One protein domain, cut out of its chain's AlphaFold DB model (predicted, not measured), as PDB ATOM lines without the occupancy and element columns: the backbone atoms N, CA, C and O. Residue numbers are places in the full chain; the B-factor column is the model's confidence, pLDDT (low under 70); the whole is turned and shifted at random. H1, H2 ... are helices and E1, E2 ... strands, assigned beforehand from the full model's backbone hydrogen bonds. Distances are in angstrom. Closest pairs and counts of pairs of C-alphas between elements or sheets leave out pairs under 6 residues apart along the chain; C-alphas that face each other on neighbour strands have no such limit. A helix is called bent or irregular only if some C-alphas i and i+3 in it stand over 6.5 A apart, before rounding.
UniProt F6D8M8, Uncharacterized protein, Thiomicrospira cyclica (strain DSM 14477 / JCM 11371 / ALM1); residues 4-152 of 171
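Overview. This is residues 4 to 152 of the 171 residues of an uncharacterized protein of Thiomicrospira cyclica (strain DSM 14477 / JCM 11371 / ALM1) (UniProt F6D8M8). A twisted sheet of five strands forms the core of three layers, with helices H1 and H6 over one face and H2 over the other. The long hairpin of E4 and E5 bends sharply, and its turn at Asn 110 reaches one end of the longest axis; at the other end sit the short helices H4 and H5, where residues 82 to 89 stick out. The printed part has 149 residues, with six named helices and five named strands in the order E1 H1 E2 H2 E3 H3 H4 H5 E4 E5 H6. The sheet is mixed, in the order E2 E1 E3 E4 E5, and the class is mixed, helices and strands. The whole is compact, with a radius of gyration of the C-alphas of 14.7 A, and spans 41 by 34 by 31 A.

Along the chain. E1, residues 4 to 9, begins with C-alpha 4 at (-2.614, -41.007, -19.219). H1, residues 13 to 25, is 18.1 A long, and E2, residues 31 to 37, is 17.2 A long. H2 holds residues 41 to 49. E3, residues 64 to 71, is 22.4 A long and runs from C-alpha 64 at (0.557, -43.446, -22.108). H3, residues 72 to 75, H4, residues 78 to 81, and H5, residues 87 to 94, follow. E4, residues 97 to 109, is 31.1 A long and bends by 82 degrees at residue 106; E5, residues 112 to 125, is 30.3 A long and bends by 90 degrees at residue 116. H6, residues 130 to 142, is 19.6 A long and ends at C-alpha 142 (-12.317, -39.142, -25.329); it is irregular, with C-alphas 131 and 134 7.0 A apart.

Arrangement. E2 and E1 are parallel neighbours, with N 8 and O 35 2.8 A apart, within hydrogen-bond range. E1 and E3 are parallel too, with N 7 and O 67 at 2.8 A. E3 and E4 are antiparallel, with N 101 and O 68 at 2.8 A. The hairpin of E4 and E5 is antiparallel, with N 102 and O 119 at 2.8 A and N 109 and O 112 at 2.8 A. E1, H1, E2 form a strand-helix-strand unit, two parallel neighbour strands with a helix between them in the chain, and its crossover is right-handed. E2, H2, E3 form a split unit, with E1 between its strands in the sheet, also right-handed. H1 lies over E2 and E1, at a height over the sheet of 8.8 A; its closest C-alphas to E2 are those of Gly 16 and Gln 36, 6.0 A apart. H6 is on the sheet at a height of 7.7 A, and its Ala 140 has its C-alpha 5.4 A from that of Leu 121 in E5. H2 and H6 lie on opposite faces. H2 touches H3, on the same face, with the C-alphas of Arg 45 and Leu 75 closest at 5.9 A. H5 only grazes the sheet with residues 93 to 94, and H4 is not on it. Every O i to N i+4 pair is within hydrogen-bond range in H1 and H2, against 2 of 4 in H5 and 7 of 9 in H6; H3 and H4 are too short for such a pair.

Size, cuts and confidence. The C-alphas of Gln 89 and Asn 110 are the two farthest apart, at 42.3 A. The printed part has no cut. The link from H2 to E3, 14 residues, is long; within it residues 54 to 55 pair antiparallel with residues 112 to 113 of E5. The other links are tight. The mean pLDDT of the printed part is 71.2, with 59 residues under 70, among them residues 73 to 96 and 145 to 152.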
ATOM      1  N   ASN A   4      -2.843 -42.417 -18.902       84.50
ATOM      2  CA  ASN A   4      -2.614 -41.007 -19.219       84.50
ATOM      3  C   ASN A   4      -1.558 -40.409 -18.285       84.50
ATOM      4  O   ASN A   4      -1.684 -40.482 -17.064       84.50
ATOM      5  N   ASN A   5      -0.535 -39.801 -18.868       86.25
ATOM      6  CA  ASN A   5       0.408 -38.925 -18.194       86.25
ATOM      7  C   ASN A   5      -0.150 -37.506 -18.251       86.25
ATOM      8  O   ASN A   5      -0.466 -37.017 -19.335       86.25
ATOM      9  N   ILE A   6      -0.287 -36.860 -17.101       87.38
ATOM     10  CA  ILE A   6      -0.938 -35.558 -16.988       87.38
ATOM     11  C   ILE A   6       0.073 -34.542 -16.471       87.38
ATOM     12  O   ILE A   6       0.738 -34.749 -15.457       87.38
ATOM     13  N   ILE A   7       0.182 -33.429 -17.178       87.19
ATOM     14  CA  ILE A   7       0.984 -32.274 -16.803       87.19
ATOM     15  C   ILE A   7       0.005 -31.144 -16.520       87.19
ATOM     16  O   ILE A   7      -0.831 -30.824 -17.358       87.19
ATOM     17  N   ILE A   8       0.097 -30.555 -15.337       88.06
ATOM     18  CA  ILE A   8      -0.715 -29.424 -14.911       88.06
ATOM     19  C   ILE A   8       0.215 -28.231 -14.814       88.06
ATOM     20  O   ILE A   8       1.142 -28.231 -14.010       88.06
ATOM     21  N   ALA A   9      -0.017 -27.223 -15.633       85.81
ATOM     22  CA  ALA A   9       0.802 -26.035 -15.685       85.81
ATOM     23  C   ALA A   9      -0.061 -24.825 -15.328       85.81
ATOM     24  O   ALA A   9      -0.907 -24.389 -16.107       85.81
ATOM     25  N   HIS A  10       0.112 -24.324 -14.109       85.25
ATOM     26  CA  HIS A  10      -0.756 -23.307 -13.532       85.25
ATOM     27  C   HIS A  10       0.071 -22.345 -12.668       85.25
ATOM     28  O   HIS A  10       0.839 -22.825 -11.833       85.25
ATOM     29  N   PRO A  11      -0.079 -21.012 -12.821       80.19
ATOM     30  CA  PRO A  11       0.724 -20.036 -12.077       80.19
ATOM     31  C   PRO A  11       0.514 -20.130 -10.560       80.19
ATOM     32  O   PRO A  11       1.433 -19.892  -9.783       80.19
ATOM     33  N   GLU A  12      -0.684 -20.513 -10.122       84.12
ATOM     34  CA  GLU A  12      -0.970 -20.769  -8.710       84.12
ATOM     35  C   GLU A  12      -0.758 -22.244  -8.350       84.12
ATOM     36  O   GLU A  12      -1.488 -23.125  -8.818       84.12
ATOM     37  N   LEU A  13       0.205 -22.508  -7.461       84.44
ATOM     38  CA  LEU A  13       0.537 -23.854  -6.983       84.44
ATOM     39  C   LEU A  13      -0.666 -24.578  -6.363       84.44
ATOM     40  O   LEU A  13      -0.877 -25.754  -6.645       84.44
ATOM     41  N   LEU A  14      -1.453 -23.891  -5.529       86.94
ATOM     42  CA  LEU A  14      -2.577 -24.506  -4.813       86.94
ATOM     43  C   LEU A  14      -3.678 -24.978  -5.766       86.94
ATOM     44  O   LEU A  14      -4.248 -26.049  -5.564       86.94
ATOM     45  N   VAL A  15      -3.930 -24.223  -6.835       85.00
ATOM     46  CA  VAL A  15      -4.870 -24.630  -7.884       85.00
ATOM     47  C   VAL A  15      -4.322 -25.852  -8.618       85.00
ATOM     48  O   VAL A  15      -5.020 -26.858  -8.731       85.00
ATOM     49  N   GLY A  16      -3.048 -25.830  -9.024       86.19
ATOM     50  CA  GLY A  16      -2.399 -26.994  -9.636       86.19
ATOM     51  C   GLY A  16      -2.465 -28.252  -8.757       86.19
ATOM     52  O   GLY A  16      -2.745 -29.347  -9.253       86.19
ATOM     53  N   GLN A  17      -2.278 -28.091  -7.442       87.75
ATOM     54  CA  GLN A  17      -2.402 -29.153  -6.443       87.75
ATOM     55  C   GLN A  17      -3.820 -29.702  -6.337       87.75
ATOM     56  O   GLN A  17      -4.002 -30.920  -6.411       87.75
ATOM     57  N   ALA A  18      -4.815 -28.826  -6.214       86.69
ATOM     58  CA  ALA A  18      -6.218 -29.212  -6.133       86.69
ATOM     59  C   ALA A  18      -6.667 -29.978  -7.388       86.69
ATOM     60  O   ALA A  18      -7.290 -31.035  -7.280       86.69
ATOM     61  N   LEU A  19      -6.276 -29.507  -8.576       86.81
ATOM     62  CA  LEU A  19      -6.550 -30.188  -9.843       86.81
ATOM     63  C   LEU A  19      -5.899 -31.575  -9.888       86.81
ATOM     64  O   LEU A  19      -6.551 -32.556 -10.246       86.81
ATOM     65  N   GLY A  20      -4.633 -31.685  -9.476       87.75
ATOM     66  CA  GLY A  20      -3.932 -32.969  -9.434       87.75
ATOM     67  C   GLY A  20      -4.574 -33.968  -8.472       87.75
ATOM     68  O   GLY A  20      -4.699 -35.148  -8.806       87.75
ATOM     69  N   GLN A  21      -5.031 -33.503  -7.307       87.38
ATOM     70  CA  GLN A  21      -5.760 -34.328  -6.343       87.38
ATOM     71  C   GLN A  21      -7.102 -34.795  -6.904       87.38
ATOM     72  O   GLN A  21      -7.413 -35.979  -6.809       87.38
ATOM     73  N   LEU A  22      -7.864 -33.899  -7.532       85.88
ATOM     74  CA  LEU A  22      -9.162 -34.216  -8.126       85.88
ATOM     75  C   LEU A  22      -9.034 -35.278  -9.230       85.88
ATOM     76  O   LEU A  22      -9.793 -36.245  -9.262       85.88
ATOM     77  N   ILE A  23      -8.025 -35.133 -10.090       86.62
ATOM     78  CA  ILE A  23      -7.706 -36.083 -11.162       86.62
ATOM     79  C   ILE A  23      -7.285 -37.440 -10.590       86.62
ATOM     80  O   ILE A  23      -7.774 -38.473 -11.036       86.62
ATOM     81  N   THR A  24      -6.419 -37.449  -9.575       85.62
ATOM     82  CA  THR A  24      -5.925 -38.691  -8.955       85.62
ATOM     83  C   THR A  24      -7.015 -39.414  -8.156       85.62
ATOM     84  O   THR A  24      -7.043 -40.642  -8.113       85.62
ATOM     85  N   ALA A  25      -7.932 -38.669  -7.530       83.62
ATOM     86  CA  ALA A  25      -9.069 -39.222  -6.796       83.62
ATOM     87  C   ALA A  25     -10.148 -39.810  -7.723       83.62
ATOM     88  O   ALA A  25     -10.968 -40.623  -7.283       83.62
ATOM     89  N   SER A  26     -10.154 -39.415  -8.999       79.81
ATOM     90  CA  SER A  26     -11.104 -39.914  -9.983       79.81
ATOM     91  C   SER A  26     -10.831 -41.380 -10.333       79.81
ATOM     92  O   SER A  26      -9.787 -41.741 -10.871       79.81
ATOM     93  N   LYS A  27     -11.806 -42.255 -10.061       67.75
ATOM     94  CA  LYS A  27     -11.699 -43.704 -10.324       67.75
ATOM     95  C   LYS A  27     -11.899 -44.084 -11.793       67.75
ATOM     96  O   LYS A  27     -11.610 -45.215 -12.176       67.75
ATOM     97  N   SER A  28     -12.425 -43.174 -12.604       64.81
ATOM     98  CA  SER A  28     -12.725 -43.384 -14.025       64.81
ATOM     99  C   SER A  28     -11.496 -43.239 -14.925       64.81
ATOM    100  O   SER A  28     -11.524 -43.686 -16.072       64.81
ATOM    101  N   GLN A  29     -10.394 -42.676 -14.419       65.00
ATOM    102  CA  GLN A  29      -9.180 -42.454 -15.199       65.00
ATOM    103  C   GLN A  29      -8.050 -43.406 -14.790       65.00
ATOM    104  O   GLN A  29      -7.696 -43.532 -13.622       65.00
ATOM    105  N   ARG A  30      -7.402 -44.041 -15.777       71.88
ATOM    106  CA  ARG A  30      -6.077 -44.652 -15.576       71.88
ATOM    107  C   ARG A  30      -5.016 -43.561 -15.643       71.88
ATOM    108  O   ARG A  30      -4.385 -43.360 -16.680       71.88
ATOM    109  N   VAL A  31      -4.865 -42.836 -14.547       73.81
ATOM    110  CA  VAL A  31      -3.806 -41.841 -14.385       73.81
ATOM    111  C   VAL A  31      -2.496 -42.587 -14.137       73.81
ATOM    112  O   VAL A  31      -2.393 -43.367 -13.195       73.81
ATOM    113  N   GLY A  32      -1.523 -42.405 -15.028       72.06
ATOM    114  CA  GLY A  32      -0.178 -42.952 -14.870       72.06
ATOM    115  C   GLY A  32       0.623 -42.109 -13.887       72.06
ATOM    116  O   GLY A  32       0.998 -42.586 -12.820       72.06
ATOM    117  N   SER A  33       0.822 -40.838 -14.233       80.56
ATOM    118  CA  SER A  33       1.545 -39.873 -13.402       80.56
ATOM    119  C   SER A  33       0.958 -38.473 -13.586       80.56
ATOM    120  O   SER A  33       0.498 -38.141 -14.680       80.56
ATOM    121  N   VAL A  34       1.010 -37.653 -12.533       82.94
ATOM    122  CA  VAL A  34       0.628 -36.233 -12.558       82.94
ATOM    123  C   VAL A  34       1.830 -35.391 -12.142       82.94
ATOM    124  O   VAL A  34       2.428 -35.656 -11.102       82.94
ATOM    125  N   VAL A  35       2.180 -34.373 -12.929       83.88
ATOM    126  CA  VAL A  35       3.208 -33.379 -12.574       83.88
ATOM    127  C   VAL A  35       2.610 -31.989 -12.598       83.88
ATOM    128  O   VAL A  35       1.811 -31.674 -13.472       83.88
ATOM    129  N   GLN A  36       3.009 -31.161 -11.635       84.44
ATOM    130  CA  GLN A  36       2.561 -29.782 -11.499       84.44
ATOM    131  C   GLN A  36       3.721 -28.824 -11.739       84.44
ATOM    132  O   GLN A  36       4.792 -28.987 -11.156       84.44
ATOM    133  N   LEU A  37       3.485 -27.816 -12.569       79.62
ATOM    134  CA  LEU A  37       4.431 -26.767 -12.929       79.62
ATOM    135  C   LEU A  37       3.832 -25.429 -12.492       79.62
ATOM    136  O   LEU A  37       2.733 -25.095 -12.930       79.62
ATOM    137  N   SER A  38       4.516 -24.708 -11.598       69.69
ATOM    138  CA  SER A  38       3.949 -23.518 -10.935       69.69
ATOM    139  C   SER A  38       4.906 -22.344 -10.714       69.69
ATOM    140  O   SER A  38       4.475 -21.305 -10.229       69.69
ATOM    141  N   THR A  39       6.191 -22.460 -11.056       61.31
ATOM    142  CA  THR A  39       7.200 -21.469 -10.631       61.31
ATOM    143  C   THR A  39       7.813 -20.646 -11.763       61.31
ATOM    144  O   THR A  39       8.210 -19.512 -11.518       61.31
ATOM    145  N   ASP A  40       7.847 -21.152 -12.999       70.06
ATOM    146  CA  ASP A  40       8.315 -20.393 -14.167       70.06
ATOM    147  C   ASP A  40       7.434 -20.670 -15.390       70.06
ATOM    148  O   ASP A  40       7.703 -21.543 -16.223       70.06
ATOM    149  N   MET A  41       6.337 -19.919 -15.485       71.50
ATOM    150  CA  MET A  41       5.388 -20.032 -16.592       71.50
ATOM    151  C   MET A  41       5.996 -19.581 -17.927       71.50
ATOM    152  O   MET A  41       5.567 -20.060 -18.974       71.50
ATOM    153  N   ALA A  42       7.016 -18.714 -17.912       70.81
ATOM    154  CA  ALA A  42       7.684 -18.250 -19.124       70.81
ATOM    155  C   ALA A  42       8.544 -19.362 -19.739       70.81
ATOM    156  O   ALA A  42       8.405 -19.645 -20.931       70.81
ATOM    157  N   SER A  43       9.349 -20.047 -18.922       69.56
ATOM    158  CA  SER A  43      10.106 -21.228 -19.354       69.56
ATOM    159  C   SER A  43       9.184 -22.390 -19.708       69.56
ATOM    160  O   SER A  43       9.366 -23.027 -20.739       69.56
ATOM    161  N   THR A  44       8.124 -22.610 -18.925       71.56
ATOM    162  CA  THR A  44       7.093 -23.615 -19.234       71.56
ATOM    163  C   THR A  44       6.468 -23.353 -20.607       71.56
ATOM    164  O   THR A  44       6.348 -24.263 -21.425       71.56
ATOM    165  N   ARG A  45       6.134 -22.095 -20.912       72.19
ATOM    166  CA  ARG A  45       5.603 -21.696 -22.220       72.19
ATOM    167  C   ARG A  45       6.619 -21.926 -23.341       72.19
ATOM    168  O   ARG A  45       6.242 -22.449 -24.386       72.19
ATOM    169  N   ALA A  46       7.887 -21.567 -23.136       69.06
ATOM    170  CA  ALA A  46       8.943 -21.811 -24.117       69.06
ATOM    171  C   ALA A  46       9.088 -23.312 -24.413       69.06
ATOM    172  O   ALA A  46       9.023 -23.722 -25.569       69.06
ATOM    173  N   SER A  47       9.153 -24.158 -23.385       70.19
ATOM    174  CA  SER A  47       9.246 -25.606 -23.570       70.19
ATOM    175  C   SER A  47       8.023 -26.199 -24.272       70.19
ATOM    176  O   SER A  47       8.190 -26.941 -25.235       70.19
ATOM    177  N   PHE A  48       6.798 -25.840 -23.870       69.75
ATOM    178  CA  PHE A  48       5.577 -26.448 -24.423       69.75
ATOM    179  C   PHE A  48       5.105 -25.896 -25.773       69.75
ATOM    180  O   PHE A  48       4.385 -26.595 -26.486       69.75
ATOM    181  N   PHE A  49       5.490 -24.682 -26.159       65.75
ATOM    182  CA  PHE A  49       5.035 -24.097 -27.430       65.75
ATOM    183  C   PHE A  49       6.158 -23.884 -28.436       65.75
ATOM    184  O   PHE A  49       5.917 -24.002 -29.633       65.75
ATOM    185  N   GLN A  50       7.391 -23.672 -27.975       66.69
ATOM    186  CA  GLN A  50       8.564 -23.569 -28.851       66.69
ATOM    187  C   GLN A  50       9.279 -24.918 -29.010       66.69
ATOM    188  O   GLN A  50      10.363 -24.972 -29.583       66.69
ATOM    189  N   GLN A  51       8.664 -26.004 -28.515       66.69
ATOM    190  CA  GLN A  51       9.152 -27.384 -28.633       66.69
ATOM    191  C   GLN A  51      10.561 -27.579 -28.060       66.69
ATOM    192  O   GLN A  51      11.317 -28.434 -28.525       66.69
ATOM    193  N   GLN A  52      10.929 -26.789 -27.048       69.75
ATOM    194  CA  GLN A  52      12.186 -27.022 -26.352       69.75
ATOM    195  C   GLN A  52      12.053 -28.241 -25.434       69.75
ATOM    196  O   GLN A  52      10.978 -28.456 -24.860       69.75
ATOM    197  N   PRO A  53      13.127 -29.030 -25.264       70.38
ATOM    198  CA  PRO A  53      13.127 -30.131 -24.318       70.38
ATOM    199  C   PRO A  53      12.712 -29.647 -22.927       70.38
ATOM    200  O   PRO A  53      13.209 -28.637 -22.425       70.38
ATOM    201  N   PHE A  54      11.757 -30.347 -22.319       73.50
ATOM    202  CA  PHE A  54      11.269 -30.016 -20.989       73.50
ATOM    203  C   PHE A  54      11.839 -31.013 -19.977       73.50
ATOM    204  O   PHE A  54      11.524 -32.196 -20.091       73.50
ATOM    205  N   PRO A  55      12.646 -30.604 -18.986       69.38
ATOM    206  CA  PRO A  55      13.156 -31.527 -17.981       69.38
ATOM    207  C   PRO A  55      11.999 -32.143 -17.201       69.38
ATOM    208  O   PRO A  55      11.235 -31.456 -16.522       69.38
ATOM    209  N   VAL A  56      11.864 -33.459 -17.292       67.44
ATOM    210  CA  VAL A  56      10.800 -34.183 -16.622       67.44
ATOM    211  C   VAL A  56      11.382 -34.997 -15.481       67.44
ATOM    212  O   VAL A  56      12.002 -36.036 -15.676       67.44
ATOM    213  N   LEU A  57      11.147 -34.511 -14.261       55.16
ATOM    214  CA  LEU A  57      11.699 -35.096 -13.037       55.16
ATOM    215  C   LEU A  57      10.908 -36.304 -12.506       55.16
ATOM    216  O   LEU A  57      11.396 -37.003 -11.623       55.16
ATOM    217  N   ALA A  58       9.696 -36.561 -13.007       63.81
ATOM    218  CA  ALA A  58       8.862 -37.660 -12.519       63.81
ATOM    219  C   ALA A  58       8.957 -38.912 -13.401       63.81
ATOM    220  O   ALA A  58       9.138 -38.840 -14.615       63.81
ATOM    221  N   SER A  59       8.768 -40.081 -12.789       67.31
ATOM    222  CA  SER A  59       8.630 -41.348 -13.508       67.31
ATOM    223  C   SER A  59       7.307 -41.365 -14.273       67.31
ATOM    224  O   SER A  59       6.239 -41.411 -13.666       67.31
ATOM    225  N   PHE A  60       7.366 -41.334 -15.603       75.00
ATOM    226  CA  PHE A  60       6.195 -41.396 -16.478       75.00
ATOM    227  C   PHE A  60       6.069 -42.743 -17.180       75.00
ATOM    228  O   PHE A  60       7.060 -43.378 -17.551       75.00
ATOM    229  N   THR A  61       4.827 -43.161 -17.428       73.38
ATOM    230  CA  THR A  61       4.570 -44.360 -18.228       73.38
ATOM    231  C   THR A  61       4.891 -44.055 -19.689       73.38
ATOM    232  O   THR A  61       4.248 -43.206 -20.298       73.38
ATOM    233  N   LYS A  62       5.873 -44.745 -20.281       70.50
ATOM    234  CA  LYS A  62       6.275 -44.515 -21.686       70.50
ATOM    235  C   LYS A  62       5.141 -44.780 -22.688       70.50
ATOM    236  O   LYS A  62       5.065 -44.123 -23.720       70.50
ATOM    237  N   CYS A  63       4.242 -45.705 -22.350       75.00
ATOM    238  CA  CYS A  63       3.083 -46.099 -23.151       75.00
ATOM    239  C   CYS A  63       1.773 -45.526 -22.613       75.00
ATOM    240  O   CYS A  63       0.856 -46.259 -22.238       75.00
ATOM    241  N   ALA A  64       1.717 -44.201 -22.547       79.31
ATOM    242  CA  ALA A  64       0.557 -43.446 -22.108       79.31
ATOM    243  C   ALA A  64       0.269 -42.295 -23.076       79.31
ATOM    244  O   ALA A  64       1.167 -41.833 -23.782       79.31
ATOM    245  N   ASN A  65      -0.975 -41.815 -23.085       83.44
ATOM    246  CA  ASN A  65      -1.283 -40.531 -23.707       83.44
ATOM    247  C   ASN A  65      -0.713 -39.412 -22.837       83.44
ATOM    248  O   ASN A  65      -0.707 -39.534 -21.611       83.44
ATOM    249  N   TRP A  66      -0.275 -38.318 -23.449       85.56
ATOM    250  CA  TRP A  66       0.272 -37.175 -22.725       85.56
ATOM    251  C   TRP A  66      -0.691 -36.004 -22.819       85.56
ATOM    252  O   TRP A  66      -1.017 -35.540 -23.912       85.56
ATOM    253  N   ILE A  67      -1.166 -35.555 -21.664       87.38
ATOM    254  CA  ILE A  67      -2.164 -34.501 -21.531       87.38
ATOM    255  C   ILE A  67      -1.526 -33.325 -20.816       87.38
ATOM    256  O   ILE A  67      -0.962 -33.491 -19.737       87.38
ATOM    257  N   LEU A  68      -1.651 -32.140 -21.397       86.75
ATOM    258  CA  LEU A  68      -1.315 -30.882 -20.747       86.75
ATOM    259  C   LEU A  68      -2.610 -30.158 -20.382       86.75
ATOM    260  O   LEU A  68      -3.458 -29.926 -21.240       86.75
ATOM    261  N   ILE A  69      -2.735 -29.795 -19.112       88.19
ATOM    262  CA  ILE A  69      -3.760 -28.906 -18.578       88.19
ATOM    263  C   ILE A  69      -3.045 -27.610 -18.216       88.19
ATOM    264  O   ILE A  69      -2.199 -27.608 -17.326       88.19
ATOM    265  N   ALA A  70      -3.339 -26.530 -18.927       84.31
ATOM    266  CA  ALA A  70      -2.613 -25.272 -18.816       84.31
ATOM    267  C   ALA A  70      -3.553 -24.117 -18.478       84.31
ATOM    268  O   ALA A  70      -4.611 -24.001 -19.088       84.31
ATOM    269  N   ASP A  71      -3.156 -23.236 -17.566       83.94
ATOM    270  CA  ASP A  71      -3.898 -22.000 -17.311       83.94
ATOM    271  C   ASP A  71      -3.960 -21.116 -18.564       83.94
ATOM    272  O   ASP A  71      -2.939 -20.803 -19.178       83.94
ATOM    273  N   LEU A  72      -5.160 -20.702 -18.961       76.25
ATOM    274  CA  LEU A  72      -5.335 -19.897 -20.166       76.25
ATOM    275  C   LEU A  72      -4.875 -18.445 -19.971       76.25
ATOM    276  O   LEU A  72      -4.440 -17.815 -20.934       76.25
ATOM    277  N   GLY A  73      -4.908 -17.923 -18.743       69.88
ATOM    278  CA  GLY A  73      -4.418 -16.579 -18.430       69.88
ATOM    279  C   GLY A  73      -2.889 -16.470 -18.460       69.88
ATOM    280  O   GLY A  73      -2.352 -15.449 -18.886       69.88
ATOM    281  N   GLY A  74      -2.185 -17.525 -18.043       61.97
ATOM    282  CA  GLY A  74      -0.732 -17.544 -17.875       61.97
ATOM    283  C   GLY A  74       0.058 -18.272 -18.967       61.97
ATOM    284  O   GLY A  74       1.242 -17.981 -19.139       61.97
ATOM    285  N   LEU A  75      -0.551 -19.212 -19.706       62.34
ATOM    286  CA  LEU A  75       0.162 -20.094 -20.645       62.34
ATOM    287  C   LEU A  75      -0.222 -19.972 -22.110       62.34
ATOM    288  O   LEU A  75       0.447 -20.601 -22.929       62.34
ATOM    289  N   ILE A  76      -1.242 -19.196 -22.482       57.34
ATOM    290  CA  ILE A  76      -1.550 -19.032 -23.905       57.34
ATOM    291  C   ILE A  76      -0.327 -18.429 -24.612       57.34
ATOM    292  O   ILE A  76       0.023 -17.260 -24.442       57.34
ATOM    293  N   ALA A  77       0.308 -19.243 -25.456       49.22
ATOM    294  CA  ALA A  77       1.050 -18.737 -26.589       49.22
ATOM    295  C   ALA A  77       0.047 -17.975 -27.458       49.22
ATOM    296  O   ALA A  77      -0.899 -18.553 -27.999       49.22
ATOM    297  N   GLN A  78       0.248 -16.666 -27.552       46.78
ATOM    298  CA  GLN A  78      -0.494 -15.733 -28.403       46.78
ATOM    299  C   GLN A  78      -0.713 -16.307 -29.826       46.78
ATOM    300  O   GLN A  78      -1.776 -16.142 -30.415       46.78
ATOM    301  N   GLU A  79       0.231 -17.126 -30.292       42.75
ATOM    302  CA  GLU A  79       0.268 -17.827 -31.581       42.75
ATOM    303  C   GLU A  79      -0.816 -18.916 -31.776       42.75
ATOM    304  O   GLU A  79      -1.256 -19.153 -32.900       42.75
ATOM    305  N   VAL A  80      -1.315 -19.567 -30.713       45.06
ATOM    306  CA  VAL A  80      -2.461 -20.506 -30.820       45.06
ATOM    307  C   VAL A  80      -3.780 -19.734 -30.966       45.06
ATOM    308  O   VAL A  80      -4.742 -20.232 -31.556       45.06
ATOM    309  N   CYS A  81      -3.826 -18.486 -30.489       42.91
ATOM    310  CA  CYS A  81      -4.991 -17.612 -30.606       42.91
ATOM    311  C   CYS A  81      -5.141 -16.964 -31.991       42.91
ATOM    312  O   CYS A  81      -6.267 -16.646 -32.366       42.91
ATOM    313  N   GLU A  82      -4.070 -16.834 -32.774       41.97
ATOM    314  CA  GLU A  82      -4.107 -16.210 -34.108       41.97
ATOM    315  C   GLU A  82      -4.746 -17.096 -35.193       41.97
ATOM    316  O   GLU A  82      -5.166 -16.604 -36.237       41.97
ATOM    317  N   ARG A  83      -4.892 -18.407 -34.951       44.69
ATOM    318  CA  ARG A  83      -5.509 -19.346 -35.911       44.69
ATOM    319  C   ARG A  83      -7.034 -19.486 -35.786       44.69
ATOM    320  O   ARG A  83      -7.629 -20.246 -36.546       44.69
ATOM    321  N   SER A  84      -7.680 -18.784 -34.853       41.91
ATOM    322  CA  SER A  84      -9.146 -18.751 -34.718       41.91
ATOM    323  C   SER A  84      -9.695 -17.403 -35.181       41.91
ATOM    324  O   SER A  84      -9.440 -16.383 -34.554       41.91
ATOM    325  N   LEU A  85     -10.499 -17.414 -36.248       39.84
ATOM    326  CA  LEU A  85     -11.046 -16.239 -36.949       39.84
ATOM    327  C   LEU A  85     -11.939 -15.290 -36.108       39.84
ATOM    328  O   LEU A  85     -12.383 -14.279 -36.635       39.84
ATOM    329  N   ASN A  86     -12.170 -15.555 -34.816       43.84
ATOM    330  CA  ASN A  86     -13.072 -14.782 -33.941       43.84
ATOM    331  C   ASN A  86     -12.360 -14.279 -32.664       43.84
ATOM    332  O   ASN A  86     -12.786 -14.522 -31.534       43.84
ATOM    333  N   PHE A  87     -11.223 -13.611 -32.845       44.94
ATOM    334  CA  PHE A  87     -10.264 -13.253 -31.794       44.94
ATOM    335  C   PHE A  87     -10.827 -12.359 -30.664       44.94
ATOM    336  O   PHE A  87     -10.589 -12.646 -29.491       44.94
ATOM    337  N   GLU A  88     -11.630 -11.336 -30.973       42.53
ATOM    338  CA  GLU A  88     -12.083 -10.352 -29.968       42.53
ATOM    339  C   GLU A  88     -13.126 -10.904 -28.981       42.53
ATOM    340  O   GLU A  88     -13.082 -10.600 -27.792       42.53
ATOM    341  N   GLN A  89     -14.013 -11.800 -29.426       44.22
ATOM    342  CA  GLN A  89     -15.001 -12.447 -28.549       44.22
ATOM    343  C   GLN A  89     -14.380 -13.530 -27.658       44.22
ATOM    344  O   GLN A  89     -14.896 -13.838 -26.584       44.22
ATOM    345  N   THR A  90     -13.260 -14.108 -28.094       44.09
ATOM    346  CA  THR A  90     -12.637 -15.232 -27.396       44.09
ATOM    347  C   THR A  90     -11.687 -14.767 -26.286       44.09
ATOM    348  O   THR A  90     -11.544 -15.473 -25.293       44.09
ATOM    349  N   GLN A  91     -11.076 -13.579 -26.383       43.25
ATOM    350  CA  GLN A  91     -10.219 -13.044 -25.310       43.25
ATOM    351  C   GLN A  91     -10.987 -12.706 -24.024       43.25
ATOM    352  O   GLN A  91     -10.492 -13.001 -22.941       43.25
ATOM    353  N   ALA A  92     -12.206 -12.166 -24.130       44.53
ATOM    354  CA  ALA A  92     -13.012 -11.811 -22.959       44.53
ATOM    355  C   ALA A  92     -13.491 -13.035 -22.146       44.53
ATOM    356  O   ALA A  92     -13.743 -12.911 -20.952       44.53
ATOM    357  N   ASN A  93     -13.579 -14.216 -22.774       49.91
ATOM    358  CA  ASN A  93     -13.963 -15.474 -22.117       49.91
ATOM    359  C   ASN A  93     -12.769 -16.382 -21.754       49.91
ATOM    360  O   ASN A  93     -12.896 -17.221 -20.867       49.91
ATOM    361  N   LYS A  94     -11.610 -16.240 -22.416       50.50
ATOM    362  CA  LYS A  94     -10.432 -17.113 -22.218       50.50
ATOM    363  C   LYS A  94      -9.611 -16.806 -20.970       50.50
ATOM    364  O   LYS A  94      -8.816 -17.647 -20.571       50.50
ATOM    365  N   SER A  95      -9.775 -15.645 -20.344       54.50
ATOM    366  CA  SER A  95      -8.954 -15.242 -19.195       54.50
ATOM    367  C   SER A  95      -9.292 -15.960 -17.880       54.50
ATOM    368  O   SER A  95      -8.678 -15.647 -16.866       54.50
ATOM    369  N   MET A  96     -10.258 -16.890 -17.858       63.19
ATOM    370  CA  MET A  96     -10.740 -17.524 -16.621       63.19
ATOM    371  C   MET A  96     -10.885 -19.051 -16.715       63.19
ATOM    372  O   MET A  96     -11.855 -19.604 -16.205       63.19
ATOM    373  N   GLY A  97      -9.968 -19.761 -17.372       78.88
ATOM    374  CA  GLY A  97     -10.082 -21.218 -17.455       78.88
ATOM    375  C   GLY A  97      -8.787 -21.959 -17.735       78.88
ATOM    376  O   GLY A  97      -7.705 -21.382 -17.807       78.88
ATOM    377  N   LEU A  98      -8.925 -23.266 -17.925       84.00
ATOM    378  CA  LEU A  98      -7.859 -24.206 -18.234       84.00
ATOM    379  C   LEU A  98      -8.004 -24.688 -19.672       84.00
ATOM    380  O   LEU A  98      -9.087 -25.059 -20.109       84.00
ATOM    381  N   GLY A  99      -6.901 -24.741 -20.400       83.31
ATOM    382  CA  GLY A  99      -6.802 -25.383 -21.696       83.31
ATOM    383  C   GLY A  99      -6.345 -26.822 -21.565       83.31
ATOM    384  O   GLY A  99      -5.375 -27.098 -20.863       83.31
ATOM    385  N   VAL A 100      -7.004 -27.729 -22.278       85.69
ATOM    386  CA  VAL A 100      -6.646 -29.144 -22.341       85.69
ATOM    387  C   VAL A 100      -6.055 -29.447 -23.711       85.69
ATOM    388  O   VAL A 100      -6.687 -29.236 -24.749       85.69
ATOM    389  N   TYR A 101      -4.839 -29.983 -23.712       83.44
ATOM    390  CA  TYR A 101      -4.084 -30.307 -24.915       83.44
ATOM    391  C   TYR A 101      -3.619 -31.759 -24.880       83.44
ATOM    392  O   TYR A 101      -3.160 -32.255 -23.852       83.44
ATOM    393  N   HIS A 102      -3.671 -32.423 -26.029       85.69
ATOM    394  CA  HIS A 102      -2.938 -33.661 -26.260       85.69
ATOM    395  C   HIS A 102      -1.545 -33.334 -26.800       85.69
ATOM    396  O   HIS A 102      -1.424 -32.576 -27.765       85.69
ATOM    397  N   LEU A 103      -0.508 -33.921 -26.208       81.06
ATOM    398  CA  LEU A 103       0.872 -33.789 -26.664       81.06
ATOM    399  C   LEU A 103       1.274 -35.040 -27.449       81.06
ATOM    400  O   LEU A 103       1.426 -36.126 -26.889       81.06
ATOM    401  N   SER A 104       1.494 -34.881 -28.752       78.75
ATOM    402  CA  SER A 104       2.124 -35.910 -29.576       78.75
ATOM    403  C   SER A 104       3.608 -35.953 -29.228       78.75
ATOM    404  O   SER A 104       4.387 -35.124 -29.693       78.75
ATOM    405  N   THR A 105       4.002 -36.884 -28.364       72.50
ATOM    406  CA  THR A 105       5.384 -37.007 -27.883       72.50
ATOM    407  C   THR A 105       6.104 -38.214 -28.467       72.50
ATOM    408  O   THR A 105       5.501 -39.252 -28.735       72.50
ATOM    409  N   THR A 106       7.421 -38.088 -28.616       62.78
ATOM    410  CA  THR A 106       8.335 -39.215 -28.858       62.78
ATOM    411  C   THR A 106       8.667 -39.987 -27.573       62.78
ATOM    412  O   THR A 106       9.372 -40.992 -27.622       62.78
ATOM    413  N   GLY A 107       8.147 -39.543 -26.425       64.50
ATOM    414  CA  GLY A 107       8.505 -40.003 -25.089       64.50
ATOM    415  C   GLY A 107       9.679 -39.213 -24.493       64.50
ATOM    416  O   GLY A 107      10.286 -38.388 -25.181       64.50
ATOM    417  N   PRO A 108      10.003 -39.443 -23.208       67.00
ATOM    418  CA  PRO A 108      11.152 -38.816 -22.574       67.00
ATOM    419  C   PRO A 108      12.465 -39.372 -23.149       67.00
ATOM    420  O   PRO A 108      12.674 -40.589 -23.168       67.00
ATOM    421  N   ILE A 109      13.357 -38.480 -23.575       68.38
ATOM    422  CA  ILE A 109      14.707 -38.769 -24.072       68.38
ATOM    423  C   ILE A 109      15.683 -38.122 -23.089       68.38
ATOM    424  O   ILE A 109      15.594 -36.930 -22.832       68.38
ATOM    425  N   ASN A 110      16.590 -38.903 -22.495       73.00
ATOM    426  CA  ASN A 110      17.591 -38.409 -21.532       73.00
ATOM    427  C   ASN A 110      17.019 -37.585 -20.354       73.00
ATOM    428  O   ASN A 110      17.684 -36.695 -19.839       73.00
ATOM    429  N   GLY A 111      15.796 -37.891 -19.907       69.75
ATOM    430  CA  GLY A 111      15.131 -37.155 -18.820       69.75
ATOM    431  C   GLY A 111      14.391 -35.893 -19.271       69.75
ATOM    432  O   GLY A 111      13.800 -35.207 -18.442       69.75
ATOM    433  N   GLU A 112      14.360 -35.610 -20.571       75.31
ATOM    434  CA  GLU A 112      13.634 -34.485 -21.148       75.31
ATOM    435  C   GLU A 112      12.437 -34.979 -21.960       75.31
ATOM    436  O   GLU A 112      12.537 -35.908 -22.763       75.31
ATOM    437  N   LEU A 113      11.280 -34.359 -21.767       75.62
ATOM    438  CA  LEU A 113      10.117 -34.553 -22.613       75.62
ATOM    439  C   LEU A 113      10.264 -33.708 -23.871       75.62
ATOM    440  O   LEU A 113      10.306 -32.480 -23.813       75.62
ATOM    441  N   VAL A 114      10.278 -34.397 -25.006       75.06
ATOM    442  CA  VAL A 114      10.236 -33.797 -26.338       75.06
ATOM    443  C   VAL A 114       8.901 -34.164 -26.976       75.06
ATOM    444  O   VAL A 114       8.465 -35.321 -26.934       75.06
ATOM    445  N   PHE A 115       8.207 -33.189 -27.553       75.12
ATOM    446  CA  PHE A 115       6.952 -33.413 -28.267       75.12
ATOM    447  C   PHE A 115       6.969 -32.677 -29.604       75.12
ATOM    448  O   PHE A 115       7.566 -31.616 -29.745       75.12
ATOM    449  N   THR A 116       6.335 -33.278 -30.605       72.38
ATOM    450  CA  THR A 116       6.361 -32.805 -31.995       72.38
ATOM    451  C   THR A 116       5.168 -31.918 -32.320       72.38
ATOM    452  O   THR A 116       5.223 -31.105 -33.241       72.38
ATOM    453  N   GLN A 117       4.070 -32.073 -31.576       73.94
ATOM    454  CA  GLN A 117       2.841 -31.322 -31.791       73.94
ATOM    455  C   GLN A 117       1.995 -31.265 -30.517       73.94
ATOM    456  O   GLN A 117       1.899 -32.248 -29.782       73.94
ATOM    457  N   SER A 118       1.316 -30.138 -30.306       77.44
ATOM    458  CA  SER A 118       0.195 -30.021 -29.375       77.44
ATOM    459  C   SER A 118      -1.122 -29.915 -30.152       77.44
ATOM    460  O   SER A 118      -1.225 -29.217 -31.164       77.44
ATOM    461  N   LYS A 119      -2.143 -30.650 -29.708       79.25
ATOM    462  CA  LYS A 119      -3.503 -30.607 -30.257       79.25
ATOM    463  C   LYS A 119      -4.455 -30.118 -29.174       79.25
ATOM    464  O   LYS A 119      -4.574 -30.760 -28.136       79.25
ATOM    465  N   TRP A 120      -5.155 -29.018 -29.439       78.88
ATOM    466  CA  TRP A 120      -6.232 -28.532 -28.579       78.88
ATOM    467  C   TRP A 120      -7.369 -29.555 -28.505       78.88
ATOM    468  O   TRP A 120      -7.850 -30.024 -29.541       78.88
ATOM    469  N   LEU A 121      -7.782 -29.901 -27.288       79.31
ATOM    470  CA  LEU A 121      -8.941 -30.752 -27.031       79.31
ATOM    471  C   LEU A 121     -10.131 -29.921 -26.543       79.31
ATOM    472  O   LEU A 121     -11.262 -30.222 -26.891       79.31
ATOM    473  N   GLY A 122      -9.905 -28.858 -25.781       77.38
ATOM    474  CA  GLY A 122     -10.988 -28.019 -25.277       77.38
ATOM    475  C   GLY A 122     -10.552 -27.180 -24.090       77.38
ATOM    476  O   GLY A 122      -9.435 -27.328 -23.597       77.38
ATOM    477  N   ASP A 123     -11.446 -26.317 -23.630       79.94
ATOM    478  CA  ASP A 123     -11.291 -25.518 -22.423       79.94
ATOM    479  C   ASP A 123     -12.220 -25.989 -21.299       79.94
ATOM    480  O   ASP A 123     -13.285 -26.564 -21.524       79.94
ATOM    481  N   ILE A 124     -11.788 -25.732 -20.068       78.81
ATOM    482  CA  ILE A 124     -12.563 -25.905 -18.845       78.81
ATOM    483  C   ILE A 124     -12.615 -24.543 -18.158       78.81
ATOM    484  O   ILE A 124     -11.592 -24.023 -17.721       78.81
ATOM    485  N   ASN A 125     -13.800 -23.952 -18.067       75.69
ATOM    486  CA  ASN A 125     -13.981 -22.632 -17.466       75.69
ATOM    487  C   ASN A 125     -13.970 -22.731 -15.923       75.69
ATOM    488  O   ASN A 125     -14.549 -23.662 -15.364       75.69
ATOM    489  N   TYR A 126     -13.377 -21.773 -15.207       69.12
ATOM    490  CA  TYR A 126     -13.484 -21.702 -13.742       69.12
ATOM    491  C   TYR A 126     -14.894 -21.337 -13.259       69.12
ATOM    492  O   TYR A 126     -15.231 -21.593 -12.108       69.12
ATOM    493  N   ALA A 127     -15.737 -20.775 -14.129       66.19
ATOM    494  CA  ALA A 127     -17.154 -20.546 -13.852       66.19
ATOM    495  C   ALA A 127     -17.985 -21.843 -13.844       66.19
ATOM    496  O   ALA A 127     -19.134 -21.831 -13.402       66.19
ATOM    497  N   THR A 128     -17.432 -22.959 -14.332       66.81
ATOM    498  CA  THR A 128     -18.079 -24.273 -14.221       66.81
ATOM    499  C   THR A 128     -17.988 -24.771 -12.778       66.81
ATOM    500  O   THR A 128     -16.980 -24.561 -12.104       66.81
ATOM    501  N   ASN A 129     -19.024 -25.454 -12.284       68.50
ATOM    502  CA  ASN A 129     -18.982 -26.049 -10.949       68.50
ATOM    503  C   ASN A 129     -17.858 -27.101 -10.886       68.50
ATOM    504  O   ASN A 129     -17.630 -27.833 -11.849       68.50
ATOM    505  N   SER A 130     -17.170 -27.217  -9.747       66.38
ATOM    506  CA  SER A 130     -16.075 -28.181  -9.556       66.38
ATOM    507  C   SER A 130     -16.514 -29.634  -9.785       66.38
ATOM    508  O   SER A 130     -15.707 -30.467 -10.196       66.38
ATOM    509  N   VAL A 131     -17.806 -29.923  -9.594       73.25
ATOM    510  CA  VAL A 131     -18.439 -31.221  -9.880       73.25
ATOM    511  C   VAL A 131     -18.387 -31.580 -11.373       73.25
ATOM    512  O   VAL A 131     -18.263 -32.756 -11.717       73.25
ATOM    513  N   ASP A 132     -18.407 -30.585 -12.260       77.69
ATOM    514  CA  ASP A 132     -18.417 -30.781 -13.714       77.69
ATOM    515  C   ASP A 132     -17.006 -30.845 -14.320       77.69
ATOM    516  O   ASP A 132     -16.851 -31.168 -15.503       77.69
ATOM    517  N   PHE A 133     -15.965 -30.590 -13.518       81.94
ATOM    518  CA  PHE A 133     -14.576 -30.592 -13.979       81.94
ATOM    519  C   PHE A 133     -14.167 -31.951 -14.560       81.94
ATOM    520  O   PHE A 133     -13.725 -32.031 -15.707       81.94
ATOM    521  N   ILE A 134     -14.331 -33.031 -13.786       84.88
ATOM    522  CA  ILE A 134     -13.911 -34.378 -14.201       84.88
ATOM    523  C   ILE A 134     -14.699 -34.860 -15.429       84.88
ATOM    524  O   ILE A 134     -14.050 -35.251 -16.401       84.88
ATOM    525  N   PRO A 135     -16.045 -34.766 -15.473       85.38
ATOM    526  CA  PRO A 135     -16.805 -35.110 -16.676       85.38
ATOM    527  C   PRO A 135     -16.372 -34.332 -17.928       85.38
ATOM    528  O   PRO A 135     -16.319 -34.893 -19.026       85.38
ATOM    529  N   THR A 136     -16.041 -33.045 -17.783       82.75
ATOM    530  CA  THR A 136     -15.592 -32.207 -18.907       82.75
ATOM    531  C   THR A 136     -14.201 -32.617 -19.388       82.75
ATOM    532  O   THR A 136     -13.997 -32.796 -20.592       82.75
ATOM    533  N   LEU A 137     -13.265 -32.852 -18.463       83.88
ATOM    534  CA  LEU A 137     -11.929 -33.360 -18.778       83.88
ATOM    535  C   LEU A 137     -11.997 -34.728 -19.472       83.88
ATOM    536  O   LEU A 137     -11.303 -34.966 -20.458       83.88
ATOM    537  N   GLU A 138     -12.862 -35.624 -19.004       82.75
ATOM    538  CA  GLU A 138     -13.062 -36.939 -19.617       82.75
ATOM    539  C   GLU A 138     -13.588 -36.841 -21.041       82.75
ATOM    540  O   GLU A 138     -13.059 -37.500 -21.937       82.75
ATOM    541  N   ARG A 139     -14.591 -35.987 -21.274       83.81
ATOM    542  CA  ARG A 139     -15.105 -35.729 -22.620       83.81
ATOM    543  C   ARG A 139     -14.004 -35.185 -23.532       83.81
ATOM    544  O   ARG A 139     -13.904 -35.617 -24.679       83.81
ATOM    545  N   ALA A 140     -13.148 -34.300 -23.017       81.06
ATOM    546  CA  ALA A 140     -12.004 -33.792 -23.767       81.06
ATOM    547  C   ALA A 140     -11.030 -34.927 -24.149       81.06
ATOM    548  O   ALA A 140     -10.610 -35.051 -25.300       81.06
ATOM    549  N   MET A 141     -10.715 -35.809 -23.200       78.56
ATOM    550  CA  MET A 141      -9.791 -36.927 -23.406       78.56
ATOM    551  C   MET A 141     -10.354 -38.030 -24.316       78.56
ATOM    552  O   MET A 141      -9.582 -38.700 -24.999       78.56
ATOM    553  N   GLN A 142     -11.676 -38.201 -24.397       81.38
ATOM    554  CA  GLN A 142     -12.317 -39.142 -25.329       81.38
ATOM    555  C   GLN A 142     -12.086 -38.786 -26.808       81.38
ATOM    556  O   GLN A 142     -12.189 -39.658 -27.666       81.38
ATOM    557  N   MET A 143     -11.732 -37.533 -27.122       77.00
ATOM    558  CA  MET A 143     -11.394 -37.111 -28.491       77.00
ATOM    559  C   MET A 143      -9.982 -37.523 -28.932       77.00
ATOM    560  O   MET A 143      -9.577 -37.267 -30.073       77.00
ATOM    561  N   ILE A 144      -9.213 -38.143 -28.039       75.81
ATOM    562  CA  ILE A 144      -7.915 -38.726 -28.355       75.81
ATOM    563  C   ILE A 144      -8.190 -40.093 -28.978       75.81
ATOM    564  O   ILE A 144      -8.568 -41.042 -28.292       75.81
ATOM    565  N   ALA A 145      -8.009 -40.199 -30.296       60.91
ATOM    566  CA  ALA A 145      -7.940 -41.506 -30.942       60.91
ATOM    567  C   ALA A 145      -6.847 -42.333 -30.243       60.91
ATOM    568  O   ALA A 145      -5.833 -41.743 -29.875       60.91
ATOM    569  N   PRO A 146      -7.010 -43.653 -30.045       57.28
ATOM    570  CA  PRO A 146      -5.998 -44.473 -29.392       57.28
ATOM    571  C   PRO A 146      -4.679 -44.402 -30.170       57.28
ATOM    572  O   PRO A 146      -4.456 -45.119 -31.140       57.28
ATOM    573  N   SER A 147      -3.803 -43.500 -29.742       50.44
ATOM    574  CA  SER A 147      -2.466 -43.333 -30.276       50.44
ATOM    575  C   SER A 147      -1.577 -44.350 -29.587       50.44
ATOM    576  O   SER A 147      -1.148 -44.166 -28.449       50.44
ATOM    577  N   ILE A 148      -1.312 -45.458 -30.274       48.09
ATOM    578  CA  ILE A 148      -0.160 -46.297 -29.956       48.09
ATOM    579  C   ILE A 148       1.050 -45.412 -30.257       48.09
ATOM    580  O   ILE A 148       1.322 -45.124 -31.423       48.09
ATOM    581  N   SER A 149       1.717 -44.884 -29.225       46.91
ATOM    582  CA  SER A 149       2.941 -44.120 -29.459       46.91
ATOM    583  C   SER A 149       3.944 -45.046 -30.153       46.91
ATOM    584  O   SER A 149       4.052 -46.226 -29.815       46.91
ATOM    585  N   SER A 150       4.672 -44.540 -31.145       46.06
ATOM    586  CA  SER A 150       5.712 -45.304 -31.846       46.06
ATOM    587  C   SER A 150       6.787 -45.844 -30.888       46.06
ATOM    588  O   SER A 150       7.379 -46.885 -31.161       46.06
ATOM    589  N   ALA A 151       6.963 -45.216 -29.719       47.44
ATOM    590  CA  ALA A 151       7.826 -45.698 -28.639       47.44
ATOM    591  C   ALA A 151       7.350 -47.024 -28.005       47.44
ATOM    592  O   ALA A 151       8.139 -47.707 -27.355       47.44
ATOM    593  N   CYS A 152       6.090 -47.417 -28.208       52.84
ATOM    594  CA  CYS A 152       5.527 -48.683 -27.730       52.84
ATOM    595  C   CYS A 152       5.644 -49.835 -28.732       52.84
ATOM    596  O   CYS A 152       5.343 -50.967 -28.368       52.84
TER     597      CYS A 152